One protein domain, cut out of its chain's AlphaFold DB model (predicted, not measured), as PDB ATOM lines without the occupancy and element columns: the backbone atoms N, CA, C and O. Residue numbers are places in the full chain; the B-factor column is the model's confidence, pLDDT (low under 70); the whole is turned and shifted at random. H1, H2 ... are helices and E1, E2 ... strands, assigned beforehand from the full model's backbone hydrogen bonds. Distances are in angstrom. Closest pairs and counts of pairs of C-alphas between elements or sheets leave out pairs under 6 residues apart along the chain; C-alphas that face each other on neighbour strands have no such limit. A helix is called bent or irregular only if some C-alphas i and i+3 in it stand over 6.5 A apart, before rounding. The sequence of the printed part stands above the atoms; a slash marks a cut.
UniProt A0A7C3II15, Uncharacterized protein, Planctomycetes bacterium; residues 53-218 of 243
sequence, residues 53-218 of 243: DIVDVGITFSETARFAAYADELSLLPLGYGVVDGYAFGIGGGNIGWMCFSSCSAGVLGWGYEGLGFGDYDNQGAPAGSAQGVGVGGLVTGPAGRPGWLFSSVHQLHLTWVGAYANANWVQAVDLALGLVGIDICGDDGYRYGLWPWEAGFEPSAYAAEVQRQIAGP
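What this domain is: This is residues 53 to 218 of the 243 residues of an uncharacterized protein of Planctomycetes bacterium (UniProt A0A7C3II15). One twisted antiparallel sheet is bent back on itself like a half-open book: E6, E5, E4 and E3 make one leaf, E1 and E7 the other, and E2 is the hinge. Small helix H1 sits beside the strands, H2 follows E7 off the sheet, and a long unnamed stretch, residues 180 to 205, leads to H3, far from the sheet. The printed part has 166 residues with seven named strands and three named helices, along the chain E1 E2 E3 E4 E5 H1 E6 E7 H2 H3; the sheet runs E6 E5 E4 E3 E2 E1 E7. The class is mixed, helices and strands; the whole is compact, with a radius of gyration of the C-alphas of 15.6 A and spans of 44 by 38 by 25 A.

Where its parts are: Find C-alpha 55 at (22.890, 79.052, 56.642), where E1, residues 55 to 71, begins; it bends by 152 degrees at residue 67, and its ends are 15.2 A apart. Next come E2, residues 79 to 92, 21.6 A; E3, residues 95 to 108, 30.3 A; E4, residues 111 to 118, 24.2 A; and E5, residues 130 to 134. H1 is residues 135 to 139 and E6 residues 143 to 145. E7, residues 155 to 168, bends by 174 degrees at residue 160, and its ends are 8.9 A apart. H2, residues 170 to 179, measures 13.9 A; H3, residues 206 to 216, measures 15.3 A and ends at C-alpha 216, (38.697, 50.464, 62.220).

How they stand to each other: E1 to E5 form a meander, each strand the antiparallel neighbour of the one before. In the hairpin E1 and E2, look at N 59 and O 89, 2.9 A; in E2 and E3, at N 99 and O 88, 3.0 A; in E3 and E4, at N 106 and O 113, 2.8 A; in E4 and E5, at N 132 and O 114, 2.8 A. Edge strand E6 is beside E5, with N 144 and O 131 2.7 A apart; edge strand E7 is beside E1, with N 60 and O 163 2.8 A apart. H1 is on the sheet at a height of 4.2 A, only just above its level, and only just over none of the strands. H2 and H3 are not on the sheet and are apart. In H1, H2 and H3 every O i to N i+4 pair is within hydrogen-bond range.

The domain as a whole: The two C-alphas farthest apart, those of Val 181 and Pro 218, are 53.5 A apart. The printed part has no cut; its long links are E4 to E5 and H2 to H3. The model's pLDDT is under 70 at residues 120 to 129, 142, 144, 146 and 192 to 218.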
ATOM      1  N   ASP A  53      24.544  77.734  51.312       91.00
ATOM      2  CA  ASP A  53      25.826  77.945  51.989       91.00
ATOM      3  C   ASP A  53      25.820  79.151  52.952       91.00
ATOM      4  O   ASP A  53      26.732  79.284  53.769       91.00
ATOM      5  N   ILE A  54      24.789  80.011  52.923       95.12
ATOM      6  CA  ILE A  54      24.619  81.112  53.897       95.12
ATOM      7  C   ILE A  54      24.247  80.591  55.286       95.12
ATOM      8  O   ILE A  54      24.650  81.185  56.288       95.12
ATOM      9  N   VAL A  55      23.427  79.543  55.369       95.62
ATOM     10  CA  VAL A  55      22.890  79.052  56.642       95.62
ATOM     11  C   VAL A  55      23.038  77.548  56.720       95.62
ATOM     12  O   VAL A  55      22.328  76.823  56.029       95.62
ATOM     13  N   ASP A  56      23.836  77.091  57.678       94.94
ATOM     14  CA  ASP A  56      23.811  75.696  58.092       94.94
ATOM     15  C   ASP A  56      23.008  75.593  59.394       94.94
ATOM     16  O   ASP A  56      23.285  76.288  60.366       94.94
ATOM     17  N   VAL A  57      21.987  74.747  59.456       97.56
ATOM     18  CA  VAL A  57      21.201  74.536  60.676       97.56
ATOM     19  C   VAL A  57      20.663  73.122  60.719       97.56
ATOM     20  O   VAL A  57      20.061  72.638  59.760       97.56
ATOM     21  N   GLY A  58      20.808  72.458  61.859       97.62
ATOM     22  CA  GLY A  58      20.273  71.114  61.990       97.62
ATOM     23  C   GLY A  58      20.525  70.448  63.326       97.62
ATOM     24  O   GLY A  58      21.051  71.030  64.276       97.62
ATOM     25  N   ILE A  59      20.126  69.182  63.367       98.00
ATOM     26  CA  ILE A  59      20.336  68.276  64.490       98.00
ATOM     27  C   ILE A  59      21.494  67.352  64.139       98.00
ATOM     28  O   ILE A  59      21.575  66.852  63.020       98.00
ATOM     29  N   THR A  60      22.389  67.130  65.094       96.94
ATOM     30  CA  THR A  60      23.531  66.222  64.956       96.94
ATOM     31  C   THR A  60      23.315  64.966  65.770       96.94
ATOM     32  O   THR A  60      22.728  65.010  66.850       96.94
ATOM     33  N   PHE A  61      23.831  63.858  65.259       94.38
ATOM     34  CA  PHE A  61      23.765  62.531  65.847       94.38
ATOM     35  C   PHE A  61      25.167  61.932  65.833       94.38
ATOM     36  O   PHE A  61      25.850  61.994  64.814       94.38
ATOM     37  N   SER A  62      25.599  61.349  66.943       91.88
ATOM     38  CA  SER A  62      26.888  60.664  67.044       91.88
ATOM     39  C   SER A  62      26.698  59.239  67.564       91.88
ATOM     40  O   SER A  62      25.777  58.961  68.332       91.88
ATOM     41  N   GLU A  63      27.558  58.307  67.146       87.62
ATOM     42  CA  GLU A  63      27.517  56.915  67.632       87.62
ATOM     43  C   GLU A  63      28.058  56.796  69.068       87.62
ATOM     44  O   GLU A  63      27.648  55.939  69.853       87.62
ATOM     45  N   THR A  64      28.974  57.692  69.434       86.12
ATOM     46  CA  THR A  64      29.612  57.752  70.753       86.12
ATOM     47  C   THR A  64      29.130  58.969  71.520       86.12
ATOM     48  O   THR A  64      29.098  60.047  70.943       86.12
ATOM     49  N   ALA A  65      28.875  58.844  72.823       91.75
ATOM     50  CA  ALA A  65      28.543  60.003  73.642       91.75
ATOM     51  C   ALA A  65      29.687  61.041  73.637       91.75
ATOM     52  O   ALA A  65      30.815  60.739  74.037       91.75
ATOM     53  N   ARG A  66      29.391  62.271  73.210       89.62
ATOM     54  CA  ARG A  66      30.305  63.420  73.180       89.62
ATOM     55  C   ARG A  66      29.707  64.609  73.924       89.62
ATOM     56  O   ARG A  66      28.499  64.708  74.120       89.62
ATOM     57  N   PHE A  67      30.574  65.528  74.323       93.12
ATOM     58  CA  PHE A  67      30.170  66.855  74.761       93.12
ATOM     59  C   PHE A  67      30.872  67.881  73.878       93.12
ATOM     60  O   PHE A  67      32.098  67.853  73.755       93.12
ATOM     61  N   ALA A  68      30.089  68.764  73.272       93.75
ATOM     62  CA  ALA A  68      30.575  69.902  72.513       93.75
ATOM     63  C   ALA A  68      29.737  71.124  72.878       93.75
ATOM     64  O   ALA A  68      28.511  71.079  72.809       93.75
ATOM     65  N   ALA A  69      30.401  72.202  73.264       96.56
ATOM     66  CA  ALA A  69      29.790  73.500  73.475       96.56
ATOM     67  C   ALA A  69      30.754  74.534  72.907       96.56
ATOM     68  O   ALA A  69      31.816  74.791  73.479       96.56
ATOM     69  N   TYR A  70      30.396  75.069  71.750       96.38
ATOM     70  CA  TYR A  70      31.205  76.025  71.020       96.38
ATOM     71  C   TYR A  70      30.295  77.115  70.464       96.38
ATOM     72  O   TYR A  70      29.221  76.829  69.932       96.38
ATOM     73  N   ALA A  71      30.711  78.360  70.627       96.06
ATOM     74  CA  ALA A  71      30.045  79.508  70.050       96.06
ATOM     75  C   ALA A  71      31.103  80.445  69.489       96.06
ATOM     76  O   ALA A  71      32.120  80.708  70.133       96.06
ATOM     77  N   ASP A  72      30.830  80.955  68.305       92.50
ATOM     78  CA  ASP A  72      31.629  81.965  67.649       92.50
ATOM     79  C   ASP A  72      30.678  82.927  66.937       92.50
ATOM     80  O   ASP A  72      29.727  82.502  66.289       92.50
ATOM     81  N   GLU A  73      30.873  84.226  67.128       86.12
ATOM     82  CA  GLU A  73      29.889  85.241  66.728       86.12
ATOM     83  C   GLU A  73      30.208  85.869  65.366       86.12
ATOM     84  O   GLU A  73      29.330  86.479  64.759       86.12
ATOM     85  N   LEU A  74      31.447  85.734  64.879       92.44
ATOM     86  CA  LEU A  74      31.851  86.164  63.533       92.44
ATOM     87  C   LEU A  74      33.298  85.748  63.197       92.44
ATOM     88  O   LEU A  74      34.056  86.550  62.646       92.44
ATOM     89  N   SER A  75      33.760  84.583  63.646       91.12
ATOM     90  CA  SER A  75      35.185  84.210  63.630       91.12
ATOM     91  C   SER A  75      36.069  85.109  64.497       91.12
ATOM     92  O   SER A  75      37.295  85.062  64.398       91.12
ATOM     93  N   LEU A  76      35.475  85.935  65.366       92.38
ATOM     94  CA  LEU A  76      36.156  86.972  66.153       92.38
ATOM     95  C   LEU A  76      36.238  86.665  67.645       92.38
ATOM     96  O   LEU A  76      37.175  87.133  68.297       92.38
ATOM     97  N   LEU A  77      35.266  85.930  68.179       93.62
ATOM     98  CA  LEU A  77      35.138  85.662  69.612       93.62
ATOM     99  C   LEU A  77      34.848  84.177  69.862       93.62
ATOM    100  O   LEU A  77      33.860  83.851  70.518       93.62
ATOM    101  N   PRO A  78      35.703  83.263  69.367       94.88
ATOM    102  CA  PRO A  78      35.538  81.843  69.613       94.88
ATOM    103  C   PRO A  78      35.575  81.543  71.111       94.88
ATOM    104  O   PRO A  78      36.521  81.896  71.825       94.88
ATOM    105  N   LEU A  79      34.550  80.853  71.596       95.88
ATOM    106  CA  LEU A  79      34.453  80.428  72.979       95.88
ATOM    107  C   LEU A  79      34.014  78.972  73.060       95.88
ATOM    108  O   LEU A  79      32.918  78.596  72.645       95.88
ATOM    109  N   GLY A  80      34.863  78.170  73.694       94.75
ATOM    110  CA  GLY A  80      34.533  76.811  74.091       94.75
ATOM    111  C   GLY A  80      35.308  75.763  73.311       94.75
ATOM    112  O   GLY A  80      36.436  75.982  72.865       94.75
ATOM    113  N   TYR A  81      34.708  74.585  73.220       93.56
ATOM    114  CA  TYR A  81      35.325  73.395  72.656       93.56
ATOM    115  C   TYR A  81      34.248  72.446  72.139       93.56
ATOM    116  O   TYR A  81      33.259  72.172  72.828       93.56
ATOM    117  N   GLY A  82      34.467  71.889  70.956       87.81
ATOM    118  CA  GLY A  82      33.577  70.911  70.363       87.81
ATOM    119  C   GLY A  82      34.310  69.974  69.426       87.81
ATOM    120  O   GLY A  82      35.006  70.415  68.521       87.81
ATOM    121  N   VAL A  83      34.134  68.670  69.642       89.00
ATOM    122  CA  VAL A  83      34.524  67.645  68.672       89.00
ATOM    123  C   VAL A  83      33.350  66.705  68.493       89.00
ATOM    124  O   VAL A  83      32.947  66.023  69.441       89.00
ATOM    125  N   VAL A  84      32.793  66.693  67.290       88.88
ATOM    126  CA  VAL A  84      31.647  65.860  66.924       88.88
ATOM    127  C   VAL A  84      31.949  65.198  65.595       88.88
ATOM    128  O   VAL A  84      32.362  65.863  64.655       88.88
ATOM    129  N   ASP A  85      31.723  63.894  65.540       89.19
ATOM    130  CA  ASP A  85      31.837  63.074  64.340       89.19
ATOM    131  C   ASP A  85      30.590  62.184  64.276       89.19
ATOM    132  O   ASP A  85      30.204  61.583  65.290       89.19
ATOM    133  N   GLY A  86      29.907  62.177  63.134       89.75
ATOM    134  CA  GLY A  86      28.661  61.445  62.948       89.75
ATOM    135  C   GLY A  86      27.820  61.975  61.793       89.75
ATOM    136  O   GLY A  86      28.308  62.170  60.682       89.75
ATOM    137  N   TYR A  87      26.531  62.186  62.052       91.06
ATOM    138  CA  TYR A  87      25.540  62.560  61.048       91.06
ATOM    139  C   TYR A  87      24.814  63.841  61.439       91.06
ATOM    140  O   TYR A  87      24.626  64.134  62.619       91.06
ATOM    141  N   ALA A  88      24.344  64.576  60.443       92.50
ATOM    142  CA  ALA A  88      23.449  65.704  60.611       92.50
ATOM    143  C   ALA A  88      22.173  65.507  59.789       92.50
ATOM    144  O   ALA A  88      22.209  64.962  58.685       92.50
ATOM    145  N   PHE A  89      21.058  65.996  60.330       93.75
ATOM    146  CA  PHE A  89      19.825  66.224  59.588       93.75
ATOM    147  C   PHE A  89      19.490  67.714  59.624       93.75
ATOM    148  O   PHE A  89      19.279  68.275  60.705       93.75
ATOM    149  N   GLY A  90      19.451  68.357  58.460       94.62
ATOM    150  CA  GLY A  90      19.219  69.796  58.372       94.62
ATOM    151  C   GLY A  90      19.692  70.400  57.059       94.62
ATOM    152  O   GLY A  90      19.690  69.722  56.034       94.62
ATOM    153  N   ILE A  91      20.067  71.672  57.106       94.12
ATOM    154  CA  ILE A  91      20.735  72.397  56.027       94.12
ATOM    155  C   ILE A  91      22.217  72.463  56.384       94.12
ATOM    156  O   ILE A  91      22.541  72.842  57.508       94.12
ATOM    157  N   GLY A  92      23.096  72.070  55.473       91.31
ATOM    158  CA  GLY A  92      24.529  72.062  55.724       91.31
ATOM    159  C   GLY A  92      25.342  71.874  54.453       91.31
ATOM    160  O   GLY A  92      25.040  70.978  53.659       91.31
ATOM    161  N   GLY A  93      26.361  72.713  54.256       86.00
ATOM    162  CA  GLY A  93      27.334  72.584  53.164       86.00
ATOM    163  C   GLY A  93      26.659  72.485  51.801       86.00
ATOM    164  O   GLY A  93      26.870  71.517  51.067       86.00
ATOM    165  N   GLY A  94      25.748  73.416  51.527       87.62
ATOM    166  CA  GLY A  94      25.048  73.519  50.250       87.62
ATOM    167  C   GLY A  94      23.977  72.450  50.014       87.62
ATOM    168  O   GLY A  94      23.512  72.299  48.885       87.62
ATOM    169  N   ASN A  95      23.592  71.680  51.039       86.44
ATOM    170  CA  ASN A  95      22.616  70.594  50.926       86.44
ATOM    171  C   ASN A  95      21.537  70.666  52.008       86.44
ATOM    172  O   ASN A  95      21.722  71.245  53.074       86.44
ATOM    173  N   ILE A  96      20.404  70.021  51.739       88.56
ATOM    174  CA  ILE A  96      19.321  69.801  52.703       88.56
ATOM    175  C   ILE A  96      19.184  68.294  52.895       88.56
ATOM    176  O   ILE A  96      19.189  67.575  51.906       88.56
ATOM    177  N   GLY A  97      19.002  67.800  54.118       89.19
ATOM    178  CA  GLY A  97      18.682  66.396  54.393       89.19
ATOM    179  C   GLY A  97      19.660  65.717  55.344       89.19
ATOM    180  O   GLY A  97      20.156  66.344  56.276       89.19
ATOM    181  N   TRP A  98      19.868  64.413  55.138       86.00
ATOM    182  CA  TRP A  98      20.828  63.605  55.893       86.00
ATOM    183  C   TRP A  98      22.211  63.687  55.259       86.00
ATOM    184  O   TRP A  98      22.354  63.471  54.058       86.00
ATOM    185  N   MET A  99      23.224  63.957  56.075       86.75
ATOM    186  CA  MET A  99      24.607  64.088  55.627       86.75
ATOM    187  C   MET A  99      25.579  63.657  56.725       86.75
ATOM    188  O   MET A  99      25.261  63.745  57.913       86.75
ATOM    189  N   CYS A 100      26.767  63.198  56.339       87.56
ATOM    190  CA  CYS A 100      27.867  63.031  57.285       87.56
ATOM    191  C   CYS A 100      28.275  64.410  57.819       87.56
ATOM    192  O   CYS A 100      28.214  65.409  57.096       87.56
ATOM    193  N   PHE A 101      28.670  64.465  59.085       88.88
ATOM    194  CA  PHE A 101      28.944  65.698  59.806       88.88
ATOM    195  C   PHE A 101      30.193  65.543  60.666       88.88
ATOM    196  O   PHE A 101      30.313  64.594  61.440       88.88
ATOM    197  N   SER A 102      31.087  66.525  60.571       89.81
ATOM    198  CA  SER A 102      32.295  66.605  61.381       89.81
ATOM    199  C   SER A 102      32.491  68.041  61.847       89.81
ATOM    200  O   SER A 102      32.327  68.989  61.078       89.81
ATOM    201  N   SER A 103      32.820  68.192  63.125       90.50
ATOM    202  CA  SER A 103      33.151  69.461  63.759       90.50
ATOM    203  C   SER A 103      34.368  69.272  64.656       90.50
ATOM    204  O   SER A 103      34.423  68.317  65.438       90.50
ATOM    205  N   CYS A 104      35.330  70.184  64.562       90.25
ATOM    206  CA  CYS A 104      36.497  70.275  65.432       90.25
ATOM    207  C   CYS A 104      36.787  71.752  65.687       90.25
ATOM    208  O   CYS A 104      37.378  72.433  64.851       90.25
ATOM    209  N   SER A 105      36.390  72.231  66.860       91.50
ATOM    210  CA  SER A 105      36.516  73.633  67.236       91.50
ATOM    211  C   SER A 105      37.029  73.777  68.660       91.50
ATOM    212  O   SER A 105      36.640  73.042  69.570       91.50
ATOM    213  N   ALA A 106      37.922  74.735  68.863       92.25
ATOM    214  CA  ALA A 106      38.470  75.084  70.161       92.25
ATOM    215  C   ALA A 106      38.905  76.546  70.141       92.25
ATOM    216  O   ALA A 106      39.693  76.951  69.288       92.25
ATOM    217  N   GLY A 107      38.456  77.339  71.106       92.62
ATOM    218  CA  GLY A 107      38.894  78.724  71.179       92.62
ATOM    219  C   GLY A 107      38.582  79.412  72.490       92.62
ATOM    220  O   GLY A 107      37.704  79.006  73.258       92.62
ATOM    221  N   VAL A 108      39.370  80.450  72.746       91.44
ATOM    222  CA  VAL A 108      39.245  81.313  73.914       91.44
ATOM    223  C   VAL A 108      39.454  82.754  73.469       91.44
ATOM    224  O   VAL A 108      40.586  83.232  73.358       91.44
ATOM    225  N   LEU A 109      38.348  83.467  73.264       90.25
ATOM    226  CA  LEU A 109      38.302  84.898  72.973       90.25
ATOM    227  C   LEU A 109      39.125  85.273  71.732       90.25
ATOM    228  O   LEU A 109      38.658  85.146  70.616       90.25
ATOM    229  N   GLY A 110      40.355  85.756  71.903       89.31
ATOM    230  CA  GLY A 110      41.161  86.310  70.813       89.31
ATOM    231  C   GLY A 110      41.858  85.278  69.921       89.31
ATOM    232  O   GLY A 110      42.480  85.681  68.936       89.31
ATOM    233  N   TRP A 111      41.799  83.984  70.250       92.25
ATOM    234  CA  TRP A 111      42.441  82.928  69.467       92.25
ATOM    235  C   TRP A 111      41.674  81.610  69.553       92.25
ATOM    236  O   TRP A 111      41.255  81.180  70.629       92.25
ATOM    237  N   GLY A 112      41.589  80.919  68.426       90.56
ATOM    238  CA  GLY A 112      41.104  79.559  68.351       90.56
ATOM    239  C   GLY A 112      41.294  78.955  66.970       90.56
ATOM    240  O   GLY A 112      41.957  79.506  66.087       90.56
ATOM    241  N   TYR A 113      40.684  77.799  66.816       90.25
ATOM    242  CA  TYR A 113      40.568  77.051  65.588       90.25
ATOM    243  C   TYR A 113      39.132  76.563  65.479       90.25
ATOM    244  O   TYR A 113      38.550  76.131  66.477       90.25
ATOM    245  N   GLU A 114      38.590  76.592  64.276       89.19
ATOM    246  CA  GLU A 114      37.338  75.922  63.978       89.19
ATOM    247  C   GLU A 114      37.431  75.176  62.664       89.19
ATOM    248  O   GLU A 114      38.147  75.572  61.742       89.19
ATOM    249  N   GLY A 115      36.701  74.077  62.606       88.12
ATOM    250  CA  GLY A 115      36.552  73.272  61.423       88.12
ATOM    251  C   GLY A 115      35.167  72.661  61.423       88.12
ATOM    252  O   GLY A 115      34.791  72.005  62.394       88.12
ATOM    253  N   LEU A 116      34.435  72.865  60.337       88.94
ATOM    254  CA  LEU A 116      33.117  72.286  60.121       88.94
ATOM    255  C   LEU A 116      33.062  71.692  58.723       88.94
ATOM    256  O   LEU A 116      33.764  72.120  57.808       88.94
ATOM    257  N   GLY A 117      32.158  70.757  58.520       87.69
ATOM    258  CA  GLY A 117      31.637  70.572  57.181       87.69
ATOM    259  C   GLY A 117      30.514  69.556  57.105       87.69
ATOM    260  O   GLY A 117      29.985  69.065  58.117       87.69
ATOM    261  N   PHE A 118      30.285  69.117  55.877       86.62
ATOM    262  CA  PHE A 118      29.201  68.224  55.533       86.62
ATOM    263  C   PHE A 118      29.614  67.304  54.376       86.62
ATOM    264  O   PHE A 118      30.472  67.668  53.573       86.62
ATOM    265  N   GLY A 119      28.990  66.128  54.281       82.31
ATOM    266  CA  GLY A 119      29.126  65.240  53.119       82.31
ATOM    267  C   GLY A 119      30.328  64.290  53.160       82.31
ATOM    268  O   GLY A 119      30.746  63.846  54.225       82.31
ATOM    269  N   ASP A 120      30.844  63.904  51.991       67.19
ATOM    270  CA  ASP A 120      31.982  62.982  51.893       67.19
ATOM    271  C   ASP A 120      33.281  63.713  52.243       67.19
ATOM    272  O   ASP A 120      33.874  64.424  51.429       67.19
ATOM    273  N   TYR A 121      33.742  63.505  53.467       62.66
ATOM    274  CA  TYR A 121      35.066  63.921  53.890       62.66
ATOM    275  C   TYR A 121      36.050  62.786  53.678       62.66
ATOM    276  O   TYR A 121      35.814  61.656  54.107       62.66
ATOM    277  N   ASP A 122      37.182  63.087  53.051       54.25
ATOM    278  CA  ASP A 122      38.329  62.194  53.136       54.25
ATOM    279  C   ASP A 122      38.790  62.189  54.602       54.25
ATOM    280  O   ASP A 122      39.295  63.190  55.115       54.25
ATOM    281  N   ASN A 123      38.524  61.086  55.306       44.38
ATOM    282  CA  ASN A 123      38.640  60.920  56.759       44.38
ATOM    283  C   ASN A 123      40.091  60.936  57.289       44.38
ATOM    284  O   ASN A 123      40.390  60.382  58.348       44.38
ATOM    285  N   GLN A 124      41.006  61.630  56.612       43.25
ATOM    286  CA  GLN A 124      42.379  61.864  57.068       43.25
ATOM    287  C   GLN A 124      42.497  63.016  58.082       43.25
ATOM    288  O   GLN A 124      43.542  63.654  58.206       43.25
ATOM    289  N   GLY A 125      41.442  63.243  58.870       44.50
ATOM    290  CA  GLY A 125      41.555  63.928  60.154       44.50
ATOM    291  C   GLY A 125      41.399  65.445  60.142       44.50
ATOM    292  O   GLY A 125      41.668  66.052  61.162       44.50
ATOM    293  N   ALA A 126      40.930  66.084  59.075       46.66
ATOM    294  CA  ALA A 126      40.450  67.465  59.156       46.66
ATOM    295  C   ALA A 126      39.135  67.584  58.379       46.66
ATOM    296  O   ALA A 126      39.016  66.923  57.348       46.66
ATOM    297  N   PRO A 127      38.153  68.389  58.836       53.41
ATOM    298  CA  PRO A 127      36.967  68.689  58.040       53.41
ATOM    299  C   PRO A 127      37.436  69.278  56.706       53.41
ATOM    300  O   PRO A 127      37.909  70.410  56.634       53.41
ATOM    301  N   ALA A 128      37.395  68.450  55.664       52.25
ATOM    302  CA  ALA A 128      38.155  68.632  54.429       52.25
ATOM    303  C   ALA A 128      37.705  69.827  53.564       52.25
ATOM    304  O   ALA A 128      38.273  70.059  52.499       52.25
ATOM    305  N   GLY A 129      36.706  70.598  53.995       59.06
ATOM    306  CA  GLY A 129      36.201  71.756  53.256       59.06
ATOM    307  C   GLY A 129      36.549  73.105  53.877       59.06
ATOM    308  O   GLY A 129      36.840  74.051  53.141       59.06
ATOM    309  N   SER A 130      36.525  73.192  55.212       75.06
ATOM    310  CA  SER A 130      36.335  74.475  55.889       75.06
ATOM    311  C   SER A 130      36.936  74.486  57.286       75.06
ATOM    312  O   SER A 130      36.256  74.246  58.282       75.06
ATOM    313  N   ALA A 131      38.233  74.766  57.358       84.44
ATOM    314  CA  ALA A 131      38.927  74.997  58.614       84.44
ATOM    315  C   ALA A 131      39.539  76.394  58.624       84.44
ATOM    316  O   ALA A 131      40.054  76.855  57.609       84.44
ATOM    317  N   GLN A 132      39.540  77.074  59.767       87.81
ATOM    318  CA  GLN A 132      40.183  78.377  59.889       87.81
ATOM    319  C   GLN A 132      40.681  78.669  61.300       87.81
ATOM    320  O   GLN A 132      40.232  78.098  62.295       87.81
ATOM    321  N   GLY A 133      41.654  79.576  61.379       90.50
ATOM    322  CA  GLY A 133      41.962  80.242  62.635       90.50
ATOM    323  C   GLY A 133      40.870  81.259  62.956       90.50
ATOM    324  O   GLY A 133      40.507  82.062  62.102       90.50
ATOM    325  N   VAL A 134      40.406  81.261  64.199       91.62
ATOM    326  CA  VAL A 134      39.379  82.183  64.708       91.62
ATOM    327  C   VAL A 134      39.912  83.035  65.850       91.62
ATOM    328  O   VAL A 134      40.973  82.770  66.423       91.62
ATOM    329  N   GLY A 135      39.187  84.095  66.171       92.56
ATOM    330  CA  GLY A 135      39.658  85.167  67.027       92.56
ATOM    331  C   GLY A 135      40.570  86.131  66.274       92.56
ATOM    332  O   GLY A 135      41.099  85.820  65.205       92.56
ATOM    333  N   VAL A 136      40.800  87.311  66.855       89.31
ATOM    334  CA  VAL A 136      41.653  88.363  66.266       89.31
ATOM    335  C   VAL A 136      43.014  87.823  65.799       89.31
ATOM    336  O   VAL A 136      43.505  88.219  64.744       89.31
ATOM    337  N   GLY A 137      43.621  86.903  66.556       87.62
ATOM    338  CA  GLY A 137      44.890  86.282  66.181       87.62
ATOM    339  C   GLY A 137      44.766  85.079  65.236       87.62
ATOM    340  O   GLY A 137      45.685  84.825  64.464       87.62
ATOM    341  N   GLY A 138      43.649  84.352  65.234       85.88
ATOM    342  CA  GLY A 138      43.442  83.260  64.280       85.88
ATOM    343  C   GLY A 138      43.181  83.771  62.862       85.88
ATOM    344  O   GLY A 138      43.758  83.243  61.907       85.88
ATOM    345  N   LEU A 139      42.418  84.861  62.737       86.94
ATOM    346  CA  LEU A 139      42.048  85.456  61.450       86.94
ATOM    347  C   LEU A 139      43.248  85.947  60.631       86.94
ATOM    348  O   LEU A 139      43.206  85.903  59.404       86.94
ATOM    349  N   VAL A 140      44.358  86.343  61.271       85.12
ATOM    350  CA  VAL A 140      45.574  86.732  60.529       85.12
ATOM    351  C   VAL A 140      46.243  85.556  59.816       85.12
ATOM    352  O   VAL A 140      47.076  85.773  58.939       85.12
ATOM    353  N   THR A 141      45.900  84.315  60.175       77.75
ATOM    354  CA  THR A 141      46.426  83.117  59.505       77.75
ATOM    355  C   THR A 141      45.600  82.686  58.294       77.75
ATOM    356  O   THR A 141      46.053  81.820  57.548       77.75
ATOM    357  N   GLY A 142      44.455  83.337  58.059       67.88
ATOM    358  CA  GLY A 142      43.538  83.025  56.967       67.88
ATOM    359  C   GLY A 142      42.832  81.672  57.128       67.88
ATOM    360  O   GLY A 142      43.144  80.897  58.041       67.88
ATOM    361  N   PRO A 143      41.863  81.374  56.249       74.19
ATOM    362  CA  PRO A 143      41.213  80.079  56.226       74.19
ATOM    363  C   PRO A 143      42.152  79.043  55.600       74.19
ATOM    364  O   PRO A 143      42.845  79.300  54.612       74.19
ATOM    365  N   ALA A 144      42.156  77.840  56.161       67.69
ATOM    366  CA  ALA A 144      42.700  76.661  55.513       67.69
ATOM    367  C   ALA A 144      41.627  76.110  54.563       67.69
ATOM    368  O   ALA A 144      40.798  75.289  54.944       67.69
ATOM    369  N   GLY A 145      41.624  76.605  53.324       70.88
ATOM    370  CA  GLY A 145      40.656  76.201  52.307       70.88
ATOM    371  C   GLY A 145      40.058  77.399  51.583       70.88
ATOM    372  O   GLY A 145      40.789  78.228  51.041       70.88
ATOM    373  N   ARG A 146      38.726  77.457  51.524       69.31
ATOM    374  CA  ARG A 146      37.991  78.454  50.736       69.31
ATOM    375  C   ARG A 146      37.706  79.725  51.537       69.31
ATOM    376  O   ARG A 146      37.431  79.637  52.733       69.31
ATOM    377  N   PRO A 147      37.716  80.900  50.883       74.75
ATOM    378  CA  PRO A 147      37.455  82.175  51.547       74.75
ATOM    379  C   PRO A 147      36.004  82.306  52.003       74.75
ATOM    380  O   PRO A 147      35.742  83.073  52.923       74.75
ATOM    381  N   GLY A 148      35.095  81.530  51.404       79.00
ATOM    382  CA  GLY A 148      33.682  81.550  51.742       79.00
ATOM    383  C   GLY A 148      33.406  81.278  53.207       79.00
ATOM    384  O   GLY A 148      32.364  81.681  53.658       79.00
ATOM    385  N   TRP A 149      34.310  80.671  53.979       79.25
ATOM    386  CA  TRP A 149      34.111  80.426  55.414       79.25
ATOM    387  C   TRP A 149      34.599  81.534  56.346       79.25
ATOM    388  O   TRP A 149      34.385  81.456  57.552       79.25
ATOM    389  N   LEU A 150      35.231  82.578  55.815       86.38
ATOM    390  CA  LEU A 150      35.612  83.725  56.629       86.38
ATOM    391  C   LEU A 150      34.366  84.411  57.186       86.38
ATOM    392  O   LEU A 150      33.384  84.596  56.475       86.38
ATOM    393  N   PHE A 151      34.436  84.837  58.447       90.25
ATOM    394  CA  PHE A 151      33.314  85.479  59.133       90.25
ATOM    395  C   PHE A 151      32.084  84.565  59.219       90.25
ATOM    396  O   PHE A 151      30.973  84.980  58.894       90.25
ATOM    397  N   SER A 152      32.279  83.324  59.661       92.38
ATOM    398  CA  SER A 152      31.197  82.427  60.069       92.38
ATOM    399  C   SER A 152      30.784  82.684  61.519       92.38
ATOM    400  O   SER A 152      31.576  83.134  62.342       92.38
ATOM    401  N   SER A 153      29.524  82.401  61.840       94.88
ATOM    402  CA  SER A 153      28.993  82.447  63.206       94.88
ATOM    403  C   SER A 153      28.580  81.039  63.621       94.88
ATOM    404  O   SER A 153      27.399  80.688  63.560       94.88
ATOM    405  N   VAL A 154      29.562  80.205  63.968       95.12
ATOM    406  CA  VAL A 154      29.332  78.789  64.273       95.12
ATOM    407  C   VAL A 154      28.885  78.626  65.724       95.12
ATOM    408  O   VAL A 154      29.612  78.915  66.674       95.12
ATOM    409  N   HIS A 155      27.696  78.069  65.905       97.25
ATOM    410  CA  HIS A 155      27.140  77.674  67.187       97.25
ATOM    411  C   HIS A 155      26.888  76.175  67.194       97.25
ATOM    412  O   HIS A 155      26.174  75.635  66.348       97.25
ATOM    413  N   GLN A 156      27.437  75.491  68.189       96.81
ATOM    414  CA  GLN A 156      27.258  74.064  68.358       96.81
ATOM    415  C   GLN A 156      27.017  73.723  69.822       96.81
ATOM    416  O   GLN A 156      27.781  74.104  70.713       96.81
ATOM    417  N   LEU A 157      25.979  72.924  70.049       97.88
ATOM    418  CA  LEU A 157      25.734  72.271  71.323       97.88
ATOM    419  C   LEU A 157      25.433  70.800  71.064       97.88
ATOM    420  O   LEU A 157      24.396  70.469  70.498       97.88
ATOM    421  N   HIS A 158      26.324  69.914  71.490       97.81
ATOM    422  CA  HIS A 158      26.140  68.470  71.402       97.81
ATOM    423  C   HIS A 158      26.256  67.857  72.789       97.81
ATOM    424  O   HIS A 158      27.275  68.014  73.464       97.81
ATOM    425  N   LEU A 159      25.200  67.169  73.216       97.38
ATOM    426  CA  LEU A 159      25.098  66.567  74.535       97.38
ATOM    427  C   LEU A 159      24.849  65.075  74.365       97.38
ATOM    428  O   LEU A 159      23.769  64.650  73.961       97.38
ATOM    429  N   THR A 160      25.828  64.264  74.746       95.88
ATOM    430  CA  THR A 160      25.798  62.806  74.605       95.88
ATOM    431  C   THR A 160      25.722  62.378  73.135       95.88
ATOM    432  O   THR A 160      26.714  62.542  72.439       95.88
ATOM    433  N   TRP A 161      24.604  61.828  72.659       95.94
ATOM    434  CA  TRP A 161      24.455  61.315  71.288       95.94
ATOM    435  C   TRP A 161      23.783  62.292  70.326       95.94
ATOM    436  O   TRP A 161      23.773  62.044  69.124       95.94
ATOM    437  N   VAL A 162      23.166  63.359  70.844       97.81
ATOM    438  CA  VAL A 162      22.355  64.283  70.048       97.81
ATOM    439  C   VAL A 162      22.767  65.718  70.339       97.81
ATOM    440  O   VAL A 162      23.055  66.097  71.476       97.81
ATOM    441  N   GLY A 163      22.773  66.539  69.300       97.88
ATOM    442  CA  GLY A 163      23.066  67.957  69.405       97.88
ATOM    443  C   GLY A 163      22.341  68.783  68.366       97.88
ATOM    444  O   GLY A 163      21.583  68.269  67.551       97.88
ATOM    445  N   ALA A 164      22.632  70.070  68.368       98.12
ATOM    446  CA  ALA A 164      22.249  71.001  67.329       98.12
ATOM    447  C   ALA A 164      23.474  71.797  66.882       98.12
ATOM    448  O   ALA A 164      24.416  72.014  67.653       98.12
ATOM    449  N   TYR A 165      23.439  72.223  65.631       97.06
ATOM    450  CA  TYR A 165      24.376  73.188  65.083       97.06
ATOM    451  C   TYR A 165      23.594  74.276  64.356       97.06
ATOM    452  O   TYR A 165      22.508  74.033  63.821       97.06
ATOM    453  N   ALA A 166      24.159  75.470  64.366       97.31
ATOM    454  CA  ALA A 166      23.736  76.591  63.559       97.31
ATOM    455  C   ALA A 166      24.992  77.333  63.106       97.31
ATOM    456  O   ALA A 166      25.904  77.540  63.900       97.31
ATOM    457  N   ASN A 167      25.046  77.726  61.849       95.75
ATOM    458  CA  ASN A 167      26.096  78.539  61.276       95.75
ATOM    459  C   ASN A 167      25.449  79.586  60.377       95.75
ATOM    460  O   ASN A 167      24.526  79.274  59.625       95.75
ATOM    461  N   ALA A 168      25.940  80.816  60.458       95.62
ATOM    462  CA  ALA A 168      25.640  81.856  59.490       95.62
ATOM    463  C   ALA A 168      26.941  82.267  58.813       95.62
ATOM    464  O   ALA A 168      27.879  82.706  59.481       95.62
ATOM    465  N   ASN A 169      26.985  82.127  57.497       94.06
ATOM    466  CA  ASN A 169      28.140  82.433  56.689       94.06
ATOM    467  C   ASN A 169      27.941  83.764  55.952       94.06
ATOM    468  O   ASN A 169      27.234  83.865  54.945       94.06
ATOM    469  N   TRP A 170      28.560  84.815  56.485       94.56
ATOM    470  CA  TRP A 170      28.333  86.171  55.998       94.56
ATOM    471  C   TRP A 170      29.050  86.464  54.684       94.56
ATOM    472  O   TRP A 170      28.545  87.263  53.893       94.56
ATOM    473  N   VAL A 171      30.189  85.818  54.418       93.06
ATOM    474  CA  VAL A 171      30.884  85.982  53.136       93.06
ATOM    475  C   VAL A 171      30.077  85.336  52.018       93.06
ATOM    476  O   VAL A 171      29.917  85.975  50.984       93.06
ATOM    477  N   GLN A 172      29.444  84.184  52.261       93.12
ATOM    478  CA  GLN A 172      28.509  83.589  51.297       93.12
ATOM    479  C   GLN A 172      27.269  84.455  51.047       93.12
ATOM    480  O   GLN A 172      26.761  84.519  49.932       93.12
ATOM    481  N   ALA A 173      26.789  85.194  52.051       95.31
ATOM    482  CA  ALA A 173      25.677  86.124  51.843       95.31
ATOM    483  C   ALA A 173      26.060  87.287  50.913       95.31
ATOM    484  O   ALA A 173      25.250  87.732  50.093       95.31
ATOM    485  N   VAL A 174      27.295  87.782  51.040       95.12
ATOM    486  CA  VAL A 174      27.853  88.791  50.130       95.12
ATOM    487  C   VAL A 174      28.095  88.188  48.752       95.12
ATOM    488  O   VAL A 174      27.762  88.836  47.759       95.12
ATOM    489  N   ASP A 175      28.619  86.965  48.697       91.62
ATOM    490  CA  ASP A 175      28.844  86.235  47.457       91.62
ATOM    491  C   ASP A 175      27.548  86.053  46.677       91.62
ATOM    492  O   ASP A 175      27.464  86.566  45.574       91.62
ATOM    493  N   LEU A 176      26.475  85.536  47.284       93.94
ATOM    494  CA  LEU A 176      25.163  85.432  46.636       93.94
ATOM    495  C   LEU A 176      24.694  86.782  46.061       93.94
ATOM    496  O   LEU A 176      24.198  86.854  44.932       93.94
ATOM    497  N   ALA A 177      24.835  87.872  46.823       93.62
ATOM    498  CA  ALA A 177      24.408  89.202  46.386       93.62
ATOM    499  C   ALA A 177      25.213  89.711  45.177       93.62
ATOM    500  O   ALA A 177      24.648  90.331  44.270       93.62
ATOM    501  N   LEU A 178      26.518  89.443  45.153       90.25
ATOM    502  CA  LEU A 178      27.422  89.768  44.051       90.25
ATOM    503  C   LEU A 178      27.252  88.797  42.867       90.25
ATOM    504  O   LEU A 178      27.283  89.206  41.702       90.25
ATOM    505  N   GLY A 179      26.944  87.542  43.152       89.00
ATOM    506  CA  GLY A 179      26.688  86.470  42.208       89.00
ATOM    507  C   GLY A 179      25.441  86.742  41.379       89.00
ATOM    508  O   GLY A 179      25.401  86.384  40.199       89.00
ATOM    509  N   LEU A 180      24.461  87.472  41.927       88.69
ATOM    510  CA  LEU A 180      23.298  87.965  41.178       88.69
ATOM    511  C   LEU A 180      23.661  88.918  40.024       88.69
ATOM    512  O   LEU A 180      22.865  89.094  39.098       88.69
ATOM    513  N   VAL A 181      24.841  89.540  40.074       86.62
ATOM    514  CA  VAL A 181      25.391  90.377  38.995       86.62
ATOM    515  C   VAL A 181      26.616  89.743  38.325       86.62
ATOM    516  O   VAL A 181      27.289  90.402  37.535       86.62
ATOM    517  N   GLY A 182      26.870  88.458  38.593       82.69
ATOM    518  CA  GLY A 182      27.922  87.668  37.955       82.69
ATOM    519  C   GLY A 182      29.302  87.762  38.605       82.69
ATOM    520  O   GLY A 182      30.278  87.433  37.940       82.69
ATOM    521  N   ILE A 183      29.401  88.220  39.855       86.31
ATOM    522  CA  ILE A 183      30.661  88.292  40.608       86.31
ATOM    523  C   ILE A 183      30.667  87.180  41.670       86.31
ATOM    524  O   ILE A 183      29.836  87.218  42.565       86.31
ATOM    525  N   ASP A 184      31.621  86.251  41.580       88.88
ATOM    526  CA  ASP A 184      31.860  85.159  42.545       88.88
ATOM    527  C   ASP A 184      33.179  85.439  43.294       88.88
ATOM    528  O   ASP A 184      34.272  85.332  42.725       88.88
ATOM    529  N   ILE A 185      33.078  85.905  44.538       89.25
ATOM    530  CA  ILE A 185      34.220  86.190  45.420       89.25
ATOM    531  C   ILE A 185      34.670  84.948  46.199       89.25
ATOM    532  O   ILE A 185      35.825  84.899  46.640       89.25
ATOM    533  N   CYS A 186      33.789  83.962  46.368       88.38
ATOM    534  CA  CYS A 186      34.074  82.711  47.062       88.38
ATOM    535  C   CYS A 186      34.805  81.695  46.172       88.38
ATOM    536  O   CYS A 186      35.575  80.864  46.674       88.38
ATOM    537  N   GLY A 187      34.636  81.811  44.857       86.12
ATOM    538  CA  GLY A 187      35.211  80.944  43.838       86.12
ATOM    539  C   GLY A 187      34.667  79.520  43.899       86.12
ATOM    540  O   GLY A 187      35.395  78.578  43.549       86.12
ATOM    541  N   ASP A 188      33.461  79.331  44.431       80.44
ATOM    542  CA  ASP A 188      32.874  78.025  44.697       80.44
ATOM    543  C   ASP A 188      31.758  77.601  43.745       80.44
ATOM    544  O   ASP A 188      31.341  76.432  43.802       80.44
ATOM    545  N   ASP A 189      31.429  78.436  42.761       81.06
ATOM    546  CA  ASP A 189      30.533  78.065  41.674       81.06
ATOM    547  C   ASP A 189      30.999  76.772  40.977       81.06
ATOM    548  O   ASP A 189      32.129  76.611  40.485       81.06
ATOM    549  N   GLY A 190      30.082  75.809  40.902       72.81
ATOM    550  CA  GLY A 190      30.300  74.526  40.245       72.81
ATOM    551  C   GLY A 190      30.949  73.437  41.093       72.81
ATOM    552  O   GLY A 190      31.031  72.294  40.627       72.81
ATOM    553  N   TYR A 191      31.355  73.732  42.326       72.75
ATOM    554  CA  TYR A 191      31.726  72.687  43.272       72.75
ATOM    555  C   TYR A 191      30.489  72.073  43.923       72.75
ATOM    556  O   TYR A 191      29.374  72.583  43.834       72.75
ATOM    557  N   ARG A 192      30.666  70.884  44.489       64.00
ATOM    558  CA  ARG A 192      29.576  70.107  45.061       64.00
ATOM    559  C   ARG A 192      30.069  69.494  46.355       64.00
ATOM    560  O   ARG A 192      30.995  68.689  46.327       64.00
ATOM    561  N   TYR A 193      29.471  69.915  47.461       59.88
ATOM    562  CA  TYR A 193      29.911  69.551  48.810       59.88
ATOM    563  C   TYR A 193      29.038  68.472  49.457       59.88
ATOM    564  O   TYR A 193      29.308  68.012  50.558       59.88
ATOM    565  N   GLY A 194      28.012  68.016  48.742       55.38
ATOM    566  CA  GLY A 194      27.167  66.910  49.162       55.38
ATOM    567  C   GLY A 194      26.161  66.524  48.087       55.38
ATOM    568  O   GLY A 194      26.211  66.996  46.943       55.38
ATOM    569  N   LEU A 195      25.293  65.590  48.451       52.75
ATOM    570  CA  LEU A 195      24.263  65.039  47.584       52.75
ATOM    571  C   LEU A 195      22.903  65.535  48.066       52.75
ATOM    572  O   LEU A 195      22.616  65.495  49.264       52.75
ATOM    573  N   TRP A 196      22.042  65.943  47.134       54.34
ATOM    574  CA  TRP A 196      20.654  66.238  47.468       54.34
ATOM    575  C   TRP A 196      19.939  64.969  47.959       54.34
ATOM    576  O   TRP A 196      20.321  63.865  47.564       54.34
ATOM    577  N   PRO A 197      18.842  65.077  48.737       51.19
ATOM    578  CA  PRO A 197      18.131  63.915  49.281       51.19
ATOM    579  C   PRO A 197      17.700  62.879  48.244       51.19
ATOM    580  O   PRO A 197      17.579  61.704  48.562       51.19
ATOM    581  N   TRP A 198      17.423  63.312  47.014       62.41
ATOM    582  CA  TRP A 198      17.014  62.439  45.909       62.41
ATOM    583  C   TRP A 198      18.194  61.860  45.114       62.41
ATOM    584  O   TRP A 198      17.995  60.966  44.295       62.41
ATOM    585  N   GLU A 199      19.403  62.372  45.328       51.53
ATOM    586  CA  GLU A 199      20.653  61.891  44.724       51.53
ATOM    587  C   GLU A 199      21.435  61.004  45.688       51.53
ATOM    588  O   GLU A 199      22.164  60.110  45.262       51.53
ATOM    589  N   ALA A 200      21.237  61.228  46.988       53.28
ATOM    590  CA  ALA A 200      21.531  60.274  48.030       53.28
ATOM    591  C   ALA A 200      20.596  59.072  47.839       53.28
ATOM    592  O   ALA A 200      19.530  58.971  48.445       53.28
ATOM    593  N   GLY A 201      20.977  58.141  46.960       45.06
ATOM    594  CA  GLY A 201      20.459  56.782  47.059       45.06
ATOM    595  C   GLY A 201      20.590  56.357  48.522       45.06
ATOM    596  O   GLY A 201      21.628  56.596  49.129       45.06
ATOM    597  N   PHE A 202      19.533  55.791  49.104       41.12
ATOM    598  CA  PHE A 202      19.434  55.405  50.523       41.12
ATOM    599  C   PHE A 202      20.439  54.316  50.962       41.12
ATOM    600  O   PHE A 202      20.223  53.632  51.960       41.12
ATOM    601  N   GLU A 203      21.528  54.122  50.225       37.53
ATOM    602  CA  GLU A 203      22.678  53.402  50.721       37.53
ATOM    603  C   GLU A 203      23.541  54.409  51.488       37.53
ATOM    604  O   GLU A 203      24.084  55.318  50.853       37.53
ATOM    605  N   PRO A 204      23.686  54.301  52.830       41.69
ATOM    606  CA  PRO A 204      24.846  54.897  53.492       41.69
ATOM    607  C   PRO A 204      26.041  54.516  52.635       41.69
ATOM    608  O   PRO A 204      26.210  53.322  52.366       41.69
ATOM    609  N   SER A 205      26.724  55.519  52.073       47.53
ATOM    610  CA  SER A 205      27.541  55.308  50.882       47.53
ATOM    611  C   SER A 205      28.413  54.079  51.116       47.53
ATOM    612  O   SER A 205      29.034  53.937  52.171       47.53
ATOM    613  N   ALA A 206      28.428  53.129  50.176       43.03
ATOM    614  CA  ALA A 206      29.338  51.984  50.262       43.03
ATOM    615  C   ALA A 206      30.780  52.460  50.548       43.03
ATOM    616  O   ALA A 206      31.561  51.744  51.162       43.03
ATOM    617  N   TYR A 207      31.069  53.712  50.179       41.25
ATOM    618  CA  TYR A 207      32.197  54.524  50.602       41.25
ATOM    619  C   TYR A 207      32.272  54.801  52.117       41.25
ATOM    620  O   TYR A 207      33.257  54.403  52.715       41.25
ATOM    621  N   ALA A 208      31.269  55.382  52.785       42.03
ATOM    622  CA  ALA A 208      31.248  55.547  54.245       42.03
ATOM    623  C   ALA A 208      31.417  54.210  54.996       42.03
ATOM    624  O   ALA A 208      32.176  54.139  55.962       42.03
ATOM    625  N   ALA A 209      30.789  53.129  54.517       45.59
ATOM    626  CA  ALA A 209      30.943  51.789  55.096       45.59
ATOM    627  C   ALA A 209      32.349  51.189  54.868       45.59
ATOM    628  O   ALA A 209      32.896  50.511  55.741       45.59
ATOM    629  N   GLU A 210      32.950  51.435  53.704       45.72
ATOM    630  CA  GLU A 210      34.316  51.016  53.375       45.72
ATOM    631  C   GLU A 210      35.358  51.846  54.135       45.72
ATOM    632  O   GLU A 210      36.325  51.309  54.668       45.72
ATOM    633  N   VAL A 211      35.115  53.141  54.293       41.66
ATOM    634  CA  VAL A 211      35.947  54.056  55.067       41.66
ATOM    635  C   VAL A 211      35.869  53.722  56.562       41.66
ATOM    636  O   VAL A 211      36.899  53.705  57.230       41.66
ATOM    637  N   GLN A 212      34.707  53.319  57.089       42.38
ATOM    638  CA  GLN A 212      34.587  52.800  58.459       42.38
ATOM    639  C   GLN A 212      35.374  51.488  58.653       42.38
ATOM    640  O   GLN A 212      36.011  51.309  59.694       42.38
ATOM    641  N   ARG A 213      35.422  50.594  57.648       46.97
ATOM    642  CA  ARG A 213      36.301  49.402  57.673       46.97
ATOM    643  C   ARG A 213      37.785  49.755  57.618       46.97
ATOM    644  O   ARG A 213      38.582  49.098  58.282       46.97
ATOM    645  N   GLN A 214      38.156  50.762  56.835       45.41
ATOM    646  CA  GLN A 214      39.545  51.203  56.695       45.41
ATOM    647  C   GLN A 214      40.046  51.931  57.952       45.41
ATOM    648  O   GLN A 214      41.190  51.723  58.353       45.41
ATOM    649  N   ILE A 215      39.183  52.700  58.627       37.84
ATOM    650  CA  ILE A 215      39.482  53.406  59.888       37.84
ATOM    651  C   ILE A 215      39.541  52.451  61.082       37.84
ATOM    652  O   ILE A 215      40.388  52.617  61.959       37.84
ATOM    653  N   ALA A 216      38.670  51.441  61.134       43.00
ATOM    654  CA  ALA A 216      38.697  50.464  62.220       43.00
ATOM    655  C   ALA A 216      39.973  49.602  62.210       43.00
ATOM    656  O   ALA A 216      40.323  49.032  63.247       43.00
ATOM    657  N   GLY A 217      40.652  49.506  61.055       36.72
ATOM    658  CA  GLY A 217      41.711  48.529  60.817       36.72
ATOM    659  C   GLY A 217      41.252  47.091  61.126       36.72
ATOM    660  O   GLY A 217      40.124  46.850  61.563       36.72
ATOM    661  N   PRO A 218      42.105  46.067  60.945       41.97
ATOM    662  CA  PRO A 218      41.926  44.856  61.740       41.97
ATOM    663  C   PRO A 218      41.938  45.253  63.231       41.97
ATOM    664  O   PRO A 218      42.663  46.184  63.581       41.97
TER     665      PRO A 218